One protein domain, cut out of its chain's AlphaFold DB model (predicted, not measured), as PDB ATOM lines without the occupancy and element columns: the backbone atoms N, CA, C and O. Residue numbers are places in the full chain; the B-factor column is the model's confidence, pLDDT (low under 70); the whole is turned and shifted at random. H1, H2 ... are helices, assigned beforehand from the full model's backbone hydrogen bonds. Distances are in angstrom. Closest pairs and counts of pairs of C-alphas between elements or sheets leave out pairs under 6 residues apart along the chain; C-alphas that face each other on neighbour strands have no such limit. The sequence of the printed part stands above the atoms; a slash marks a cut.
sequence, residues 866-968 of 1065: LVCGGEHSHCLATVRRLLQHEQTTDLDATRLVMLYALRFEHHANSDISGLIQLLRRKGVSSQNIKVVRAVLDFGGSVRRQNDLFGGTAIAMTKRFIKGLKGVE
ATOM      1  N   LEU A 866      33.744 -10.320 -32.836       91.25
ATOM      2  CA  LEU A 866      32.434 -10.488 -32.189       91.25
ATOM      3  C   LEU A 866      31.991 -11.959 -32.181       91.25
ATOM      4  O   LEU A 866      31.542 -12.461 -31.150       91.25
ATOM      5  N   VAL A 867      32.160 -12.671 -33.298       89.00
ATOM      6  CA  VAL A 867      31.708 -14.066 -33.435       89.00
ATOM      7  C   VAL A 867      32.723 -15.085 -32.897       89.00
ATOM      8  O   VAL A 867      32.339 -16.064 -32.252       89.00
ATOM      9  N   CYS A 868      34.025 -14.878 -33.118       82.44
ATOM     10  CA  CYS A 868      35.040 -15.907 -32.858       82.44
ATOM     11  C   CYS A 868      35.601 -15.921 -31.428       82.44
ATOM     12  O   CYS A 868      36.232 -16.914 -31.061       82.44
ATOM     13  N   GLY A 869      35.343 -14.895 -30.606       77.44
ATOM     14  CA  GLY A 869      35.685 -14.912 -29.171       77.44
ATOM     15  C   GLY A 869      36.335 -13.647 -28.604       77.44
ATOM     16  O   GLY A 869      37.058 -13.744 -27.618       77.44
ATOM     17  N   GLY A 870      36.113 -12.482 -29.213       81.81
ATOM     18  CA  GLY A 870      36.647 -11.201 -28.756       81.81
ATOM     19  C   GLY A 870      36.159 -10.784 -27.363       81.81
ATOM     20  O   GLY A 870      35.058 -11.126 -26.925       81.81
ATOM     21  N   GLU A 871      37.000 -10.017 -26.670       88.25
ATOM     22  CA  GLU A 871      36.714  -9.459 -25.345       88.25
ATOM     23  C   GLU A 871      35.635  -8.362 -25.449       88.25
ATOM     24  O   GLU A 871      35.648  -7.542 -26.371       88.25
ATOM     25  N   HIS A 872      34.676  -8.356 -24.520       93.25
ATOM     26  CA  HIS A 872      33.491  -7.499 -24.580       93.25
ATOM     27  C   HIS A 872      33.816  -5.998 -24.578       93.25
ATOM     28  O   HIS A 872      33.224  -5.254 -25.362       93.25
ATOM     29  N   SER A 873      34.707  -5.533 -23.699       93.06
ATOM     30  CA  SER A 873      35.030  -4.108 -23.568       93.06
ATOM     31  C   SER A 873      35.743  -3.577 -24.814       93.06
ATOM     32  O   SER A 873      35.350  -2.529 -25.332       93.06
ATOM     33  N   HIS A 874      36.685  -4.350 -25.369       94.31
ATOM     34  CA  HIS A 874      37.319  -4.067 -26.655       94.31
ATOM     35  C   HIS A 874      36.289  -4.020 -27.789       94.31
ATOM     36  O   HIS A 874      36.242  -3.048 -28.547       94.31
ATOM     37  N   CYS A 875      35.415  -5.029 -27.873       95.06
ATOM     38  CA  CYS A 875      34.399  -5.086 -28.920       95.06
ATOM     39  C   CYS A 875      33.423  -3.902 -28.840       95.06
ATOM     40  O   CYS A 875      33.157  -3.260 -29.853       95.06
ATOM     41  N   LEU A 876      32.933  -3.559 -27.644       96.62
ATOM     42  CA  LEU A 876      32.035  -2.420 -27.441       96.62
ATOM     43  C   LEU A 876      32.717  -1.085 -27.784       96.62
ATOM     44  O   LEU A 876      32.101  -0.233 -28.427       96.62
ATOM     45  N   ALA A 877      33.981  -0.893 -27.396       96.44
ATOM     46  CA  ALA A 877      34.741   0.312 -27.726       96.44
ATOM     47  C   ALA A 877      34.939   0.466 -29.247       96.44
ATOM     48  O   ALA A 877      34.669   1.533 -29.805       96.44
ATOM     49  N   THR A 878      35.338  -0.611 -29.929       96.12
ATOM     50  CA  THR A 878      35.580  -0.610 -31.378       96.12
ATOM     51  C   THR A 878      34.289  -0.463 -32.187       96.12
ATOM     52  O   THR A 878      34.259   0.346 -33.114       96.12
ATOM     53  N   VAL A 879      33.185  -1.119 -31.800       97.19
ATOM     54  CA  VAL A 879      31.869  -0.897 -32.435       97.19
ATOM     55  C   VAL A 879      31.414   0.556 -32.258       97.19
ATOM     56  O   VAL A 879      31.038   1.194 -33.240       97.19
ATOM     57  N   ARG A 880      31.507   1.135 -31.048       97.12
ATOM     58  CA  ARG A 880      31.155   2.553 -30.810       97.12
ATOM     59  C   ARG A 880      31.954   3.514 -31.701       97.12
ATOM     60  O   ARG A 880      31.371   4.472 -32.207       97.12
ATOM     61  N   ARG A 881      33.250   3.249 -31.915       96.81
ATOM     62  CA  ARG A 881      34.120   4.023 -32.819       96.81
ATOM     63  C   ARG A 881      33.693   3.887 -34.284       96.81
ATOM     64  O   ARG A 881      33.548   4.898 -34.964       96.81
ATOM     65  N   LEU A 882      33.451   2.666 -34.760       96.56
ATOM     66  CA  LEU A 882      33.069   2.406 -36.154       96.56
ATOM     67  C   LEU A 882      31.686   2.967 -36.510       96.56
ATOM     68  O   LEU A 882      31.511   3.503 -37.599       96.56
ATOM     69  N   LEU A 883      30.722   2.962 -35.582       95.31
ATOM     70  CA  LEU A 883      29.432   3.636 -35.795       95.31
ATOM     71  C   LEU A 883      29.593   5.136 -36.100       95.31
ATOM     72  O   LEU A 883      28.853   5.682 -36.921       95.31
ATOM     73  N   GLN A 884      30.573   5.788 -35.469       92.38
ATOM     74  CA  GLN A 884      30.877   7.210 -35.651       92.38
ATOM     75  C   GLN A 884      31.750   7.492 -36.887       92.38
ATOM     76  O   GLN A 884      31.923   8.653 -37.248       92.38
ATOM     77  N   HIS A 885      32.275   6.464 -37.557       94.00
ATOM     78  CA  HIS A 885      33.129   6.622 -38.731       94.00
ATOM     79  C   HIS A 885      32.314   7.012 -39.978       94.00
ATOM     80  O   HIS A 885      31.241   6.458 -40.240       94.00
ATOM     81  N   GLU A 886      32.832   7.962 -40.764       90.81
ATOM     82  CA  GLU A 886      32.117   8.561 -41.904       90.81
ATOM     83  C   GLU A 886      31.860   7.562 -43.044       90.81
ATOM     84  O   GLU A 886      30.796   7.581 -43.655       90.81
ATOM     85  N   GLN A 887      32.807   6.654 -43.302       92.31
ATOM     86  CA  GLN A 887      32.701   5.656 -44.379       92.31
ATOM     87  C   GLN A 887      31.793   4.463 -44.037       92.31
ATOM     88  O   GLN A 887      31.390   3.715 -44.927       92.31
ATOM     89  N   THR A 888      31.473   4.252 -42.758       93.75
ATOM     90  CA  THR A 888      30.648   3.119 -42.321       93.75
ATOM     91  C   THR A 888      29.182   3.409 -42.633       93.75
ATOM     92  O   THR A 888      28.601   4.331 -42.058       93.75
ATOM     93  N   THR A 889      28.587   2.630 -43.541       94.19
ATOM     94  CA  THR A 889      27.206   2.843 -44.016       94.19
ATOM     95  C   THR A 889      26.161   2.511 -42.951       94.19
ATOM     96  O   THR A 889      26.441   1.779 -42.004       94.19
ATOM     97  N   ASP A 890      24.927   2.982 -43.133       94.31
ATOM     98  CA  ASP A 890      23.785   2.632 -42.275       94.31
ATOM     99  C   ASP A 890      23.532   1.121 -42.185       94.31
ATOM    100  O   ASP A 890      23.147   0.622 -41.126       94.31
ATOM    101  N   LEU A 891      23.753   0.383 -43.278       93.50
ATOM    102  CA  LEU A 891      23.585  -1.070 -43.319       93.50
ATOM    103  C   LEU A 891      24.673  -1.760 -42.488       93.50
ATOM    104  O   LEU A 891      24.365  -2.580 -41.628       93.50
ATOM    105  N   ASP A 892      25.933  -1.373 -42.695       95.94
ATOM    106  CA  ASP A 892      27.090  -1.937 -41.988       95.94
ATOM    107  C   ASP A 892      27.052  -1.587 -40.490       95.94
ATOM    108  O   ASP A 892      27.256  -2.444 -39.630       95.94
ATOM    109  N   ALA A 893      26.664  -0.352 -40.165       96.19
ATOM    110  CA  ALA A 893      26.390   0.095 -38.805       96.19
ATOM    111  C   ALA A 893      25.284  -0.738 -38.131       96.19
ATOM    112  O   ALA A 893      25.435  -1.150 -36.981       96.19
ATOM    113  N   THR A 894      24.189  -1.027 -38.844       96.12
ATOM    114  CA  THR A 894      23.085  -1.846 -38.312       96.12
ATOM    115  C   THR A 894      23.537  -3.290 -38.067       96.12
ATOM    116  O   THR A 894      23.296  -3.819 -36.980       96.12
ATOM    117  N   ARG A 895      24.266  -3.899 -39.013       96.25
ATOM    118  CA  ARG A 895      24.823  -5.264 -38.899       96.25
ATOM    119  C   ARG A 895      25.751  -5.425 -37.701       96.25
ATOM    120  O   ARG A 895      25.581  -6.373 -36.938       96.25
ATOM    121  N   LEU A 896      26.678  -4.487 -37.486       96.81
ATOM    122  CA  LEU A 896      27.583  -4.514 -36.330       96.81
ATOM    123  C   LEU A 896      26.820  -4.522 -34.998       96.81
ATOM    124  O   LEU A 896      27.188  -5.253 -34.078       96.81
ATOM    125  N   VAL A 897      25.733  -3.749 -34.893       97.50
ATOM    126  CA  VAL A 897      24.904  -3.717 -33.678       97.50
ATOM    127  C   VAL A 897      24.036  -4.975 -33.550       97.50
ATOM    128  O   VAL A 897      23.871  -5.465 -32.436       97.50
ATOM    129  N   MET A 898      23.546  -5.554 -34.653       97.31
ATOM    130  CA  MET A 898      22.855  -6.855 -34.650       97.31
ATOM    131  C   MET A 898      23.777  -7.995 -34.186       97.31
ATOM    132  O   MET A 898      23.390  -8.781 -33.326       97.31
ATOM    133  N   LEU A 899      25.011  -8.057 -34.699       96.62
ATOM    134  CA  LEU A 899      26.017  -9.049 -34.304       96.62
ATOM    135  C   LEU A 899      26.450  -8.875 -32.841       96.62
ATOM    136  O   LEU A 899      26.511  -9.856 -32.102       96.62
ATOM    137  N   TYR A 900      26.678  -7.635 -32.390       96.69
ATOM    138  CA  TYR A 900      26.934  -7.338 -30.977       96.69
ATOM    139  C   TYR A 900      25.762  -7.775 -30.085       96.69
ATOM    140  O   TYR A 900      25.983  -8.419 -29.059       96.69
ATOM    141  N   ALA A 901      24.521  -7.475 -30.483       95.06
ATOM    142  CA  ALA A 901      23.327  -7.851 -29.735       95.06
ATOM    143  C   ALA A 901      23.187  -9.377 -29.622       95.06
ATOM    144  O   ALA A 901      23.074  -9.889 -28.512       95.06
ATOM    145  N   LEU A 902      23.288 -10.111 -30.739       93.12
ATOM    146  CA  LEU A 902      23.258 -11.579 -30.757       93.12
ATOM    147  C   LEU A 902      24.353 -12.203 -29.877       93.12
ATOM    148  O   LEU A 902      24.116 -13.224 -29.233       93.12
ATOM    149  N   ARG A 903      25.550 -11.601 -29.846       91.12
ATOM    150  CA  ARG A 903      26.700 -12.100 -29.080       91.12
ATOM    151  C   ARG A 903      26.610 -11.818 -27.578       91.12
ATOM    152  O   ARG A 903      27.100 -12.629 -26.787       91.12
ATOM    153  N   PHE A 904      26.061 -10.667 -27.190       91.75
ATOM    154  CA  PHE A 904      26.146 -10.120 -25.830       91.75
ATOM    155  C   PHE A 904      24.780  -9.794 -25.195       91.75
ATOM    156  O   PHE A 904      24.729  -9.042 -24.224       91.75
ATOM    157  N   GLU A 905      23.686 -10.379 -25.689       88.62
ATOM    158  CA  GLU A 905      22.313 -10.236 -25.159       88.62
ATOM    159  C   GLU A 905      22.214 -10.379 -23.623       88.62
ATOM    160  O   GLU A 905      21.567  -9.555 -22.982       88.62
ATOM    161  N   HIS A 906      22.928 -11.344 -23.026       86.19
ATOM    162  CA  HIS A 906      22.946 -11.599 -21.572       86.19
ATOM    163  C   HIS A 906      24.225 -11.130 -20.860       86.19
ATOM    164  O   HIS A 906      24.488 -11.530 -19.726       86.19
ATOM    165  N   HIS A 907      25.077 -10.329 -21.507       89.44
ATOM    166  CA  HIS A 907      26.304  -9.860 -20.862       89.44
ATOM    167  C   HIS A 907      25.996  -8.742 -19.854       89.44
ATOM    168  O   HIS A 907      25.337  -7.764 -20.196       89.44
ATOM    169  N   ALA A 908      26.517  -8.840 -18.625       89.81
ATOM    170  CA  ALA A 908      26.179  -7.913 -17.535       89.81
ATOM    171  C   ALA A 908      26.455  -6.427 -17.854       89.81
ATOM    172  O   ALA A 908      25.763  -5.551 -17.347       89.81
ATOM    173  N   ASN A 909      27.431  -6.152 -18.728       92.06
ATOM    174  CA  ASN A 909      27.805  -4.803 -19.171       92.06
ATOM    175  C   ASN A 909      27.337  -4.482 -20.612       92.06
ATOM    176  O   ASN A 909      27.952  -3.647 -21.276       92.06
ATOM    177  N   SER A 910      26.317  -5.178 -21.130       91.88
ATOM    178  CA  SER A 910      25.834  -5.024 -22.512       91.88
ATOM    179  C   SER A 910      25.148  -3.674 -22.756       91.88
ATOM    180  O   SER A 910      24.253  -3.281 -22.009       91.88
ATOM    181  N   ASP A 911      25.528  -2.970 -23.830       94.50
ATOM    182  CA  ASP A 911      25.024  -1.625 -24.163       94.50
ATOM    183  C   ASP A 911      24.264  -1.571 -25.502       94.50
ATOM    184  O   ASP A 911      24.440  -0.673 -26.329       94.50
ATOM    185  N   ILE A 912      23.369  -2.534 -25.737       94.62
ATOM    186  CA  ILE A 912      22.515  -2.550 -26.942       94.62
ATOM    187  C   ILE A 912      21.694  -1.244 -27.047       94.62
ATOM    188  O   ILE A 912      21.521  -0.694 -28.135       94.62
ATOM    189  N   SER A 913      21.240  -0.692 -25.916       94.12
ATOM    190  CA  SER A 913      20.474   0.563 -25.864       94.12
ATOM    191  C   SER A 913      21.294   1.802 -26.251       94.12
ATOM    192  O   SER A 913      20.791   2.644 -27.001       94.12
ATOM    193  N   GLY A 914      22.543   1.929 -25.789       95.44
ATOM    194  CA  GLY A 914      23.437   3.020 -26.178       95.44
ATOM    195  C   GLY A 914      23.886   2.914 -27.633       95.44
ATOM    196  O   GLY A 914      23.883   3.922 -28.342       95.44
ATOM    197  N   LEU A 915      24.152   1.702 -28.133       96.81
ATOM    198  CA  LEU A 915      24.421   1.469 -29.558       96.81
ATOM    199  C   LEU A 915      23.216   1.847 -30.442       96.81
ATOM    200  O   LEU A 915      23.387   2.550 -31.437       96.81
ATOM    201  N   ILE A 916      21.985   1.502 -30.039       96.19
ATOM    202  CA  ILE A 916      20.752   1.980 -30.694       96.19
ATOM    203  C   ILE A 916      20.651   3.516 -30.662       96.19
ATOM    204  O   ILE A 916      20.190   4.128 -31.629       96.19
ATOM    205  N   GLN A 917      21.091   4.171 -29.582       95.56
ATOM    206  CA  GLN A 917      21.128   5.634 -29.533       95.56
ATOM    207  C   GLN A 917      22.194   6.221 -30.476       95.56
ATOM    208  O   GLN A 917      21.943   7.263 -31.078       95.56
ATOM    209  N   LEU A 918      23.341   5.560 -30.663       95.88
ATOM    210  CA  LEU A 918      24.353   5.970 -31.646       95.88
ATOM    211  C   LEU A 918      23.850   5.823 -33.090       95.88
ATOM    212  O   LEU A 918      24.020   6.763 -33.864       95.88
ATOM    213  N   LEU A 919      23.149   4.732 -33.434       95.94
ATOM    214  CA  LEU A 919      22.491   4.585 -34.745       95.94
ATOM    215  C   LEU A 919      21.528   5.756 -35.022       95.94
ATOM    216  O   LEU A 919      21.589   6.374 -36.085       95.94
ATOM    217  N   ARG A 920      20.705   6.136 -34.032       94.75
ATOM    218  CA  ARG A 920      19.810   7.308 -34.127       94.75
ATOM    219  C   ARG A 920      20.568   8.620 -34.336       94.75
ATOM    220  O   ARG A 920      20.123   9.443 -35.127       94.75
ATOM    221  N   ARG A 921      21.699   8.825 -33.648       93.88
ATOM    222  CA  ARG A 921      22.536  10.035 -33.801       93.88
ATOM    223  C   ARG A 921      23.255  10.096 -35.154       93.88
ATOM    224  O   ARG A 921      23.475  11.193 -35.647       93.88
ATOM    225  N   LYS A 922      23.593   8.946 -35.752       91.56
ATOM    226  CA  LYS A 922      24.166   8.843 -37.110       91.56
ATOM    227  C   LYS A 922      23.141   9.181 -38.208       91.56
ATOM    228  O   LYS A 922      23.536   9.570 -39.298       91.56
ATOM    229  N   GLY A 923      21.841   9.070 -37.910       91.94
ATOM    230  CA  GLY A 923      20.745   9.309 -38.859       91.94
ATOM    231  C   GLY A 923      20.141   8.038 -39.469       91.94
ATOM    232  O   GLY A 923      19.292   8.146 -40.351       91.94
ATOM    233  N   VAL A 924      20.536   6.854 -38.980       93.19
ATOM    234  CA  VAL A 924      20.072   5.549 -39.482       93.19
ATOM    235  C   VAL A 924      18.545   5.452 -39.429       93.19
ATOM    236  O   VAL A 924      17.915   5.886 -38.460       93.19
ATOM    237  N   SER A 925      17.947   4.850 -40.462       92.00
ATOM    238  CA  SER A 925      16.490   4.760 -40.600       92.00
ATOM    239  C   SER A 925      15.810   4.108 -39.383       92.00
ATOM    240  O   SER A 925      16.296   3.143 -38.781       92.00
ATOM    241  N   SER A 926      14.619   4.605 -39.037       88.62
ATOM    242  CA  SER A 926      13.805   4.054 -37.943       88.62
ATOM    243  C   SER A 926      13.373   2.604 -38.192       88.62
ATOM    244  O   SER A 926      13.101   1.883 -37.233       88.62
ATOM    245  N   GLN A 927      13.349   2.173 -39.456       87.38
ATOM    246  CA  GLN A 927      13.169   0.784 -39.872       87.38
ATOM    247  C   GLN A 927      14.381  -0.067 -39.476       87.38
ATOM    248  O   GLN A 927      14.225  -0.981 -38.670       87.38
ATOM    249  N   ASN A 928      15.591   0.272 -39.932       87.38
ATOM    250  CA  ASN A 928      16.813  -0.488 -39.629       87.38
ATOM    251  C   ASN A 928      17.056  -0.605 -38.111       87.38
ATOM    252  O   ASN A 928      17.441  -1.659 -37.609       87.38
ATOM    253  N   ILE A 929      16.732   0.444 -37.347       91.56
ATOM    254  CA  ILE A 929      16.832   0.441 -35.879       91.56
ATOM    255  C   ILE A 929      15.878  -0.574 -35.211       91.56
ATOM    256  O   ILE A 929      16.206  -1.086 -34.139       91.56
ATOM    257  N   LYS A 930      14.719  -0.904 -35.807       90.50
ATOM    258  CA  LYS A 930      13.840  -1.978 -35.290       90.50
ATOM    259  C   LYS A 930      14.486  -3.358 -35.434       90.50
ATOM    260  O   LYS A 930      14.313  -4.198 -34.553       90.50
ATOM    261  N   VAL A 931      15.258  -3.576 -36.501       93.19
ATOM    262  CA  VAL A 931      15.853  -4.881 -36.843       93.19
ATOM    263  C   VAL A 931      16.819  -5.379 -35.764       93.19
ATOM    264  O   VAL A 931      16.875  -6.574 -35.488       93.19
ATOM    265  N   VAL A 932      17.492  -4.462 -35.061       93.44
ATOM    266  CA  VAL A 932      18.358  -4.767 -33.904       93.44
ATOM    267  C   VAL A 932      17.617  -5.510 -32.780       93.44
ATOM    268  O   VAL A 932      18.235  -6.276 -32.048       93.44
ATOM    269  N   ARG A 933      16.298  -5.315 -32.639       91.25
ATOM    270  CA  ARG A 933      15.453  -6.108 -31.726       91.25
ATOM    271  C   ARG A 933      14.892  -7.342 -32.422       91.25
ATOM    272  O   ARG A 933      15.049  -8.440 -31.904       91.25
ATOM    273  N   ALA A 934      14.382  -7.163 -33.643       93.12
ATOM    274  CA  ALA A 934      13.821  -8.236 -34.462       93.12
ATOM    275  C   ALA A 934      14.757  -9.447 -34.608       93.12
ATOM    276  O   ALA A 934      14.285 -10.574 -34.652       93.12
ATOM    277  N   VAL A 935      16.079  -9.241 -34.660       94.94
ATOM    278  CA  VAL A 935      17.064 -10.330 -34.758       94.94
ATOM    279  C   VAL A 935      17.206 -11.144 -33.460       94.94
ATOM    280  O   VAL A 935      17.498 -12.337 -33.521       94.94
ATOM    281  N   LEU A 936      16.957 -10.537 -32.294       92.44
ATOM    282  CA  LEU A 936      16.900 -11.232 -31.001       92.44
ATOM    283  C   LEU A 936      15.577 -11.994 -30.854       92.44
ATOM    284  O   LEU A 936      15.575 -13.146 -30.427       92.44
ATOM    285  N   ASP A 937      14.471 -11.387 -31.283       91.62
ATOM    286  CA  ASP A 937      13.157 -12.037 -31.326       91.62
ATOM    287  C   ASP A 937      13.154 -13.221 -32.322       91.62
ATOM    288  O   ASP A 937      12.583 -14.282 -32.061       91.62
ATOM    289  N   PHE A 938      13.860 -13.070 -33.449       92.94
ATOM    290  CA  PHE A 938      14.039 -14.101 -34.468       92.94
ATOM    291  C   PHE A 938      15.018 -15.205 -34.056       92.94
ATOM    292  O   PHE A 938      14.761 -16.366 -34.372       92.94
ATOM    293  N   GLY A 939      16.133 -14.872 -33.396       90.94
ATOM    294  CA  GLY A 939      17.284 -15.771 -33.236       90.94
ATOM    295  C   GLY A 939      18.200 -15.467 -32.043       90.94
ATOM    296  O   GLY A 939      19.396 -15.751 -32.098       90.94
ATOM    297  N   GLY A 940      17.680 -14.906 -30.951       88.88
ATOM    298  CA  GLY A 940      18.361 -14.863 -29.650       88.88
ATOM    299  C   GLY A 940      18.416 -16.240 -28.967       88.88
ATOM    300  O   GLY A 940      17.774 -17.202 -29.406       88.88
ATOM    301  N   SER A 941      19.160 -16.361 -27.865       83.94
ATOM    302  CA  SER A 941      19.303 -17.631 -27.109       83.94
ATOM    303  C   SER A 941      18.019 -18.152 -26.456       83.94
ATOM    304  O   SER A 941      17.978 -19.300 -26.029       83.94
ATOM    305  N   VAL A 942      16.946 -17.355 -26.406       80.81
ATOM    306  CA  VAL A 942      15.615 -17.838 -25.992       80.81
ATOM    307  C   VAL A 942      15.008 -18.779 -27.047       80.81
ATOM    308  O   VAL A 942      14.220 -19.660 -26.704       80.81
ATOM    309  N   ARG A 943      15.385 -18.621 -28.327       81.19
ATOM    310  CA  ARG A 943      14.891 -19.436 -29.452       81.19
ATOM    311  C   ARG A 943      15.925 -20.456 -29.943       81.19
ATOM    312  O   ARG A 943      15.559 -21.596 -30.226       81.19
ATOM    313  N   ARG A 944      17.204 -20.066 -30.017       80.56
ATOM    314  CA  ARG A 944      18.324 -20.956 -30.378       80.56
ATOM    315  C   ARG A 944      18.631 -21.949 -29.265       80.56
ATOM    316  O   ARG A 944      18.838 -21.545 -28.128       80.56
ATOM    317  N   GLN A 945      18.796 -23.224 -29.615       71.31
ATOM    318  CA  GLN A 945      19.327 -24.237 -28.686       71.31
ATOM    319  C   GLN A 945      20.844 -24.467 -28.836       71.31
ATOM    320  O   GLN A 945      21.433 -25.179 -28.026       71.31
ATOM    321  N   ASN A 946      21.488 -23.838 -29.829       70.62
ATOM    322  CA  ASN A 946      22.890 -24.086 -30.178       70.62
ATOM    323  C   ASN A 946      23.851 -22.988 -29.701       70.62
ATOM    324  O   ASN A 946      23.578 -21.784 -29.783       70.62
ATOM    325  N   ASP A 947      25.035 -23.438 -29.292       72.12
ATOM    326  CA  ASP A 947      26.177 -22.644 -28.838       72.12
ATOM    327  C   ASP A 947      26.979 -22.049 -30.018       72.12
ATOM    328  O   ASP A 947      28.151 -22.363 -30.215       72.12
ATOM    329  N   LEU A 948      26.351 -21.167 -30.811       75.38
ATOM    330  CA  LEU A 948      26.997 -20.493 -31.960       75.38
ATOM    331  C   LEU A 948      28.331 -19.814 -31.608       75.38
ATOM    332  O   LEU A 948      29.219 -19.700 -32.448       75.38
ATOM    333  N   PHE A 949      28.470 -19.340 -30.368       77.75
ATOM    334  CA  PHE A 949      29.629 -18.572 -29.919       77.75
ATOM    335  C   PHE A 949      30.664 -19.405 -29.152       77.75
ATOM    336  O   PHE A 949      31.689 -18.851 -28.747       77.75
ATOM    337  N   GLY A 950      30.472 -20.720 -29.023       59.28
ATOM    338  CA  GLY A 950      31.488 -21.680 -28.587       59.28
ATOM    339  C   GLY A 950      31.908 -21.590 -27.115       59.28
ATOM    340  O   GLY A 950      33.106 -21.637 -26.832       59.28
ATOM    341  N   GLY A 951      30.952 -21.446 -26.194       52.88
ATOM    342  CA  GLY A 951      31.162 -21.580 -24.747       52.88
ATOM    343  C   GLY A 951      31.401 -23.024 -24.271       52.88
ATOM    344  O   GLY A 951      31.882 -23.243 -23.160       52.88
ATOM    345  N   THR A 952      31.108 -24.026 -25.100       52.72
ATOM    346  CA  THR A 952      31.385 -25.443 -24.823       52.72
ATOM    347  C   THR A 952      32.881 -25.784 -24.914       52.72
ATOM    348  O   THR A 952      33.613 -25.326 -25.794       52.72
ATOM    349  N   ALA A 953      33.353 -26.680 -24.038       46.53
ATOM    350  CA  ALA A 953      34.763 -27.091 -23.974       46.53
ATOM    351  C   ALA A 953      35.297 -27.709 -25.285       46.53
ATOM    352  O   ALA A 953      36.483 -27.591 -25.600       46.53
ATOM    353  N   ILE A 954      34.426 -28.335 -26.083       52.81
ATOM    354  CA  ILE A 954      34.774 -28.882 -27.403       52.81
ATOM    355  C   ILE A 954      35.020 -27.750 -28.412       52.81
ATOM    356  O   ILE A 954      36.003 -27.805 -29.152       52.81
ATOM    357  N   ALA A 955      34.193 -26.698 -28.412       55.84
ATOM    358  CA  ALA A 955      34.403 -25.518 -29.251       55.84
ATOM    359  C   ALA A 955      35.680 -24.757 -28.856       55.84
ATOM    360  O   ALA A 955      36.478 -24.407 -29.728       55.84
ATOM    361  N   MET A 956      35.946 -24.599 -27.553       50.56
ATOM    362  CA  MET A 956      37.216 -24.040 -27.065       50.56
ATOM    363  C   MET A 956      38.427 -24.874 -27.511       50.56
ATOM    364  O   MET A 956      39.426 -24.316 -27.960       50.56
ATOM    365  N   THR A 957      38.322 -26.206 -27.492       49.53
ATOM    366  CA  THR A 957      39.397 -27.107 -27.946       49.53
ATOM    367  C   THR A 957      39.604 -27.045 -29.469       49.53
ATOM    368  O   THR A 957      40.746 -26.989 -29.926       49.53
ATOM    369  N   LYS A 958      38.530 -26.971 -30.274       58.22
ATOM    370  CA  LYS A 958      38.610 -26.704 -31.727       58.22
ATOM    371  C   LYS A 958      39.313 -25.367 -32.009       58.22
ATOM    372  O   LYS A 958      40.218 -25.326 -32.843       58.22
ATOM    373  N   ARG A 959      38.941 -24.296 -31.294       57.50
ATOM    374  CA  ARG A 959      39.571 -22.964 -31.402       57.50
ATOM    375  C   ARG A 959      41.053 -22.997 -31.025       57.50
ATOM    376  O   ARG A 959      41.865 -22.458 -31.769       57.50
ATOM    377  N   PHE A 960      41.422 -23.689 -29.947       50.59
ATOM    378  CA  PHE A 960      42.817 -23.861 -29.528       50.59
ATOM    379  C   PHE A 960      43.656 -24.598 -30.590       50.59
ATOM    380  O   PHE A 960      44.736 -24.138 -30.956       50.59
ATOM    381  N   ILE A 961      43.130 -25.685 -31.169       55.06
ATOM    382  CA  ILE A 961      43.804 -26.437 -32.244       55.06
ATOM    383  C   ILE A 961      43.918 -25.611 -33.540       55.06
ATOM    384  O   ILE A 961      44.923 -25.729 -34.240       55.06
ATOM    385  N   LYS A 962      42.939 -24.748 -33.857       55.59
ATOM    386  CA  LYS A 962      43.068 -23.750 -34.937       55.59
ATOM    387  C   LYS A 962      44.159 -22.721 -34.624       55.59
ATOM    388  O   LYS A 962      45.022 -22.501 -35.464       55.59
ATOM    389  N   GLY A 963      44.186 -22.165 -33.412       50.75
ATOM    390  CA  GLY A 963      45.226 -21.228 -32.969       50.75
ATOM    391  C   GLY A 963      46.643 -21.800 -33.100       50.75
ATOM    392  O   GLY A 963      47.532 -21.120 -33.605       50.75
ATOM    393  N   LEU A 964      46.835 -23.079 -32.758       41.19
ATOM    394  CA  LEU A 964      48.108 -23.798 -32.923       41.19
ATOM    395  C   LEU A 964      48.527 -24.036 -34.387       41.19
ATOM    396  O   LEU A 964      49.701 -24.298 -34.637       41.19
ATOM    397  N   LYS A 965      47.603 -23.956 -35.351       45.84
ATOM    398  CA  LYS A 965      47.914 -24.003 -36.793       45.84
ATOM    399  C   LYS A 965      48.158 -22.622 -37.409       45.84
ATOM    400  O   LYS A 965      48.589 -22.549 -38.556       45.84
ATOM    401  N   GLY A 966      47.903 -21.553 -36.657       37.94
ATOM    402  CA  GLY A 966      47.839 -20.193 -37.173       37.94
ATOM    403  C   GLY A 966      46.494 -19.881 -37.840       37.94
ATOM    404  O   GLY A 966      45.776 -20.758 -38.319       37.94
ATOM    405  N   VAL A 967      46.152 -18.595 -37.864       49.88
ATOM    406  CA  VAL A 967      44.989 -18.077 -38.591       49.88
ATOM    407  C   VAL A 967      45.451 -17.692 -39.995       49.88
ATOM    408  O   VAL A 967      46.098 -16.665 -40.166       49.88
ATOM    409  N   GLU A 968      45.132 -18.519 -40.995       54.88
ATOM    410  CA  GLU A 968      45.536 -18.298 -42.399       54.88
ATOM    411  C   GLU A 968      45.001 -16.971 -42.970       54.88
ATOM    412  O   GLU A 968      45.637 -16.360 -43.828       54.88
TER     413      GLU A 968
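AT A GLANCE: This is residues 866 to 968 of the 1065 residues of the protein "Sec1 family protein" of Onchocerca flexuosa (UniProt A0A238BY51). Four helices, H1 to H4, form an up-and-down bundle, each running against the one before it, with H2 packed on the other three. From H4 a long link leads away from the bundle to a fifth helix, H5, which touches no helix; residues 960 to 968 stick out free. The printed part has 103 residues, with five named helices in the order H1 to H5 and no named strand: all helix. It is only just compact, close to loose, with a radius of gyration of the C-alphas of 15.0 A and spans of 43 by 30 by 23 A.

IN THESE COORDINATES: H1, residues 872 to 883, begins with C-alpha 872 at (33.491, -7.499, -24.580) and is 16.3 A long. H2, residues 890 to 904, measures 20.9 A; H3, residues 912 to 922, 15.4 A; H4, residues 926 to 939, 20.7 A. H5, residues 953 to 965, is 18.6 A long and ends with C-alpha 965 at (47.914, -24.003, -36.793).

HOW THE PARTS SIT: H1 and H2 form a helical hairpin at a shallow tilt of 12 degrees; their closest C-alphas, of Leu 883 and Ala 893, are 5.6 A apart. H2 and H3 form another, at 8 degrees, with Ala 901 and Ile 912 closest, C-alphas 6.0 A apart. H2 touches H4, running the same way at 31 degrees; the closest C-alphas, of Met 898 and Val 932, are 5.0 A apart. H1 and H4 are apart. Every O i to N i+4 pair is within hydrogen-bond range in H1, H2, H3 and H5, and 5 of 10 in H4.

THE WHOLE: The farthest C-alphas, of Ser 926 and Leu 964, are 44.5 A apart. The printed part has no cut. The link from H4 to H5, 13 residues, is long. Residues 950 to 968 have pLDDT under 70.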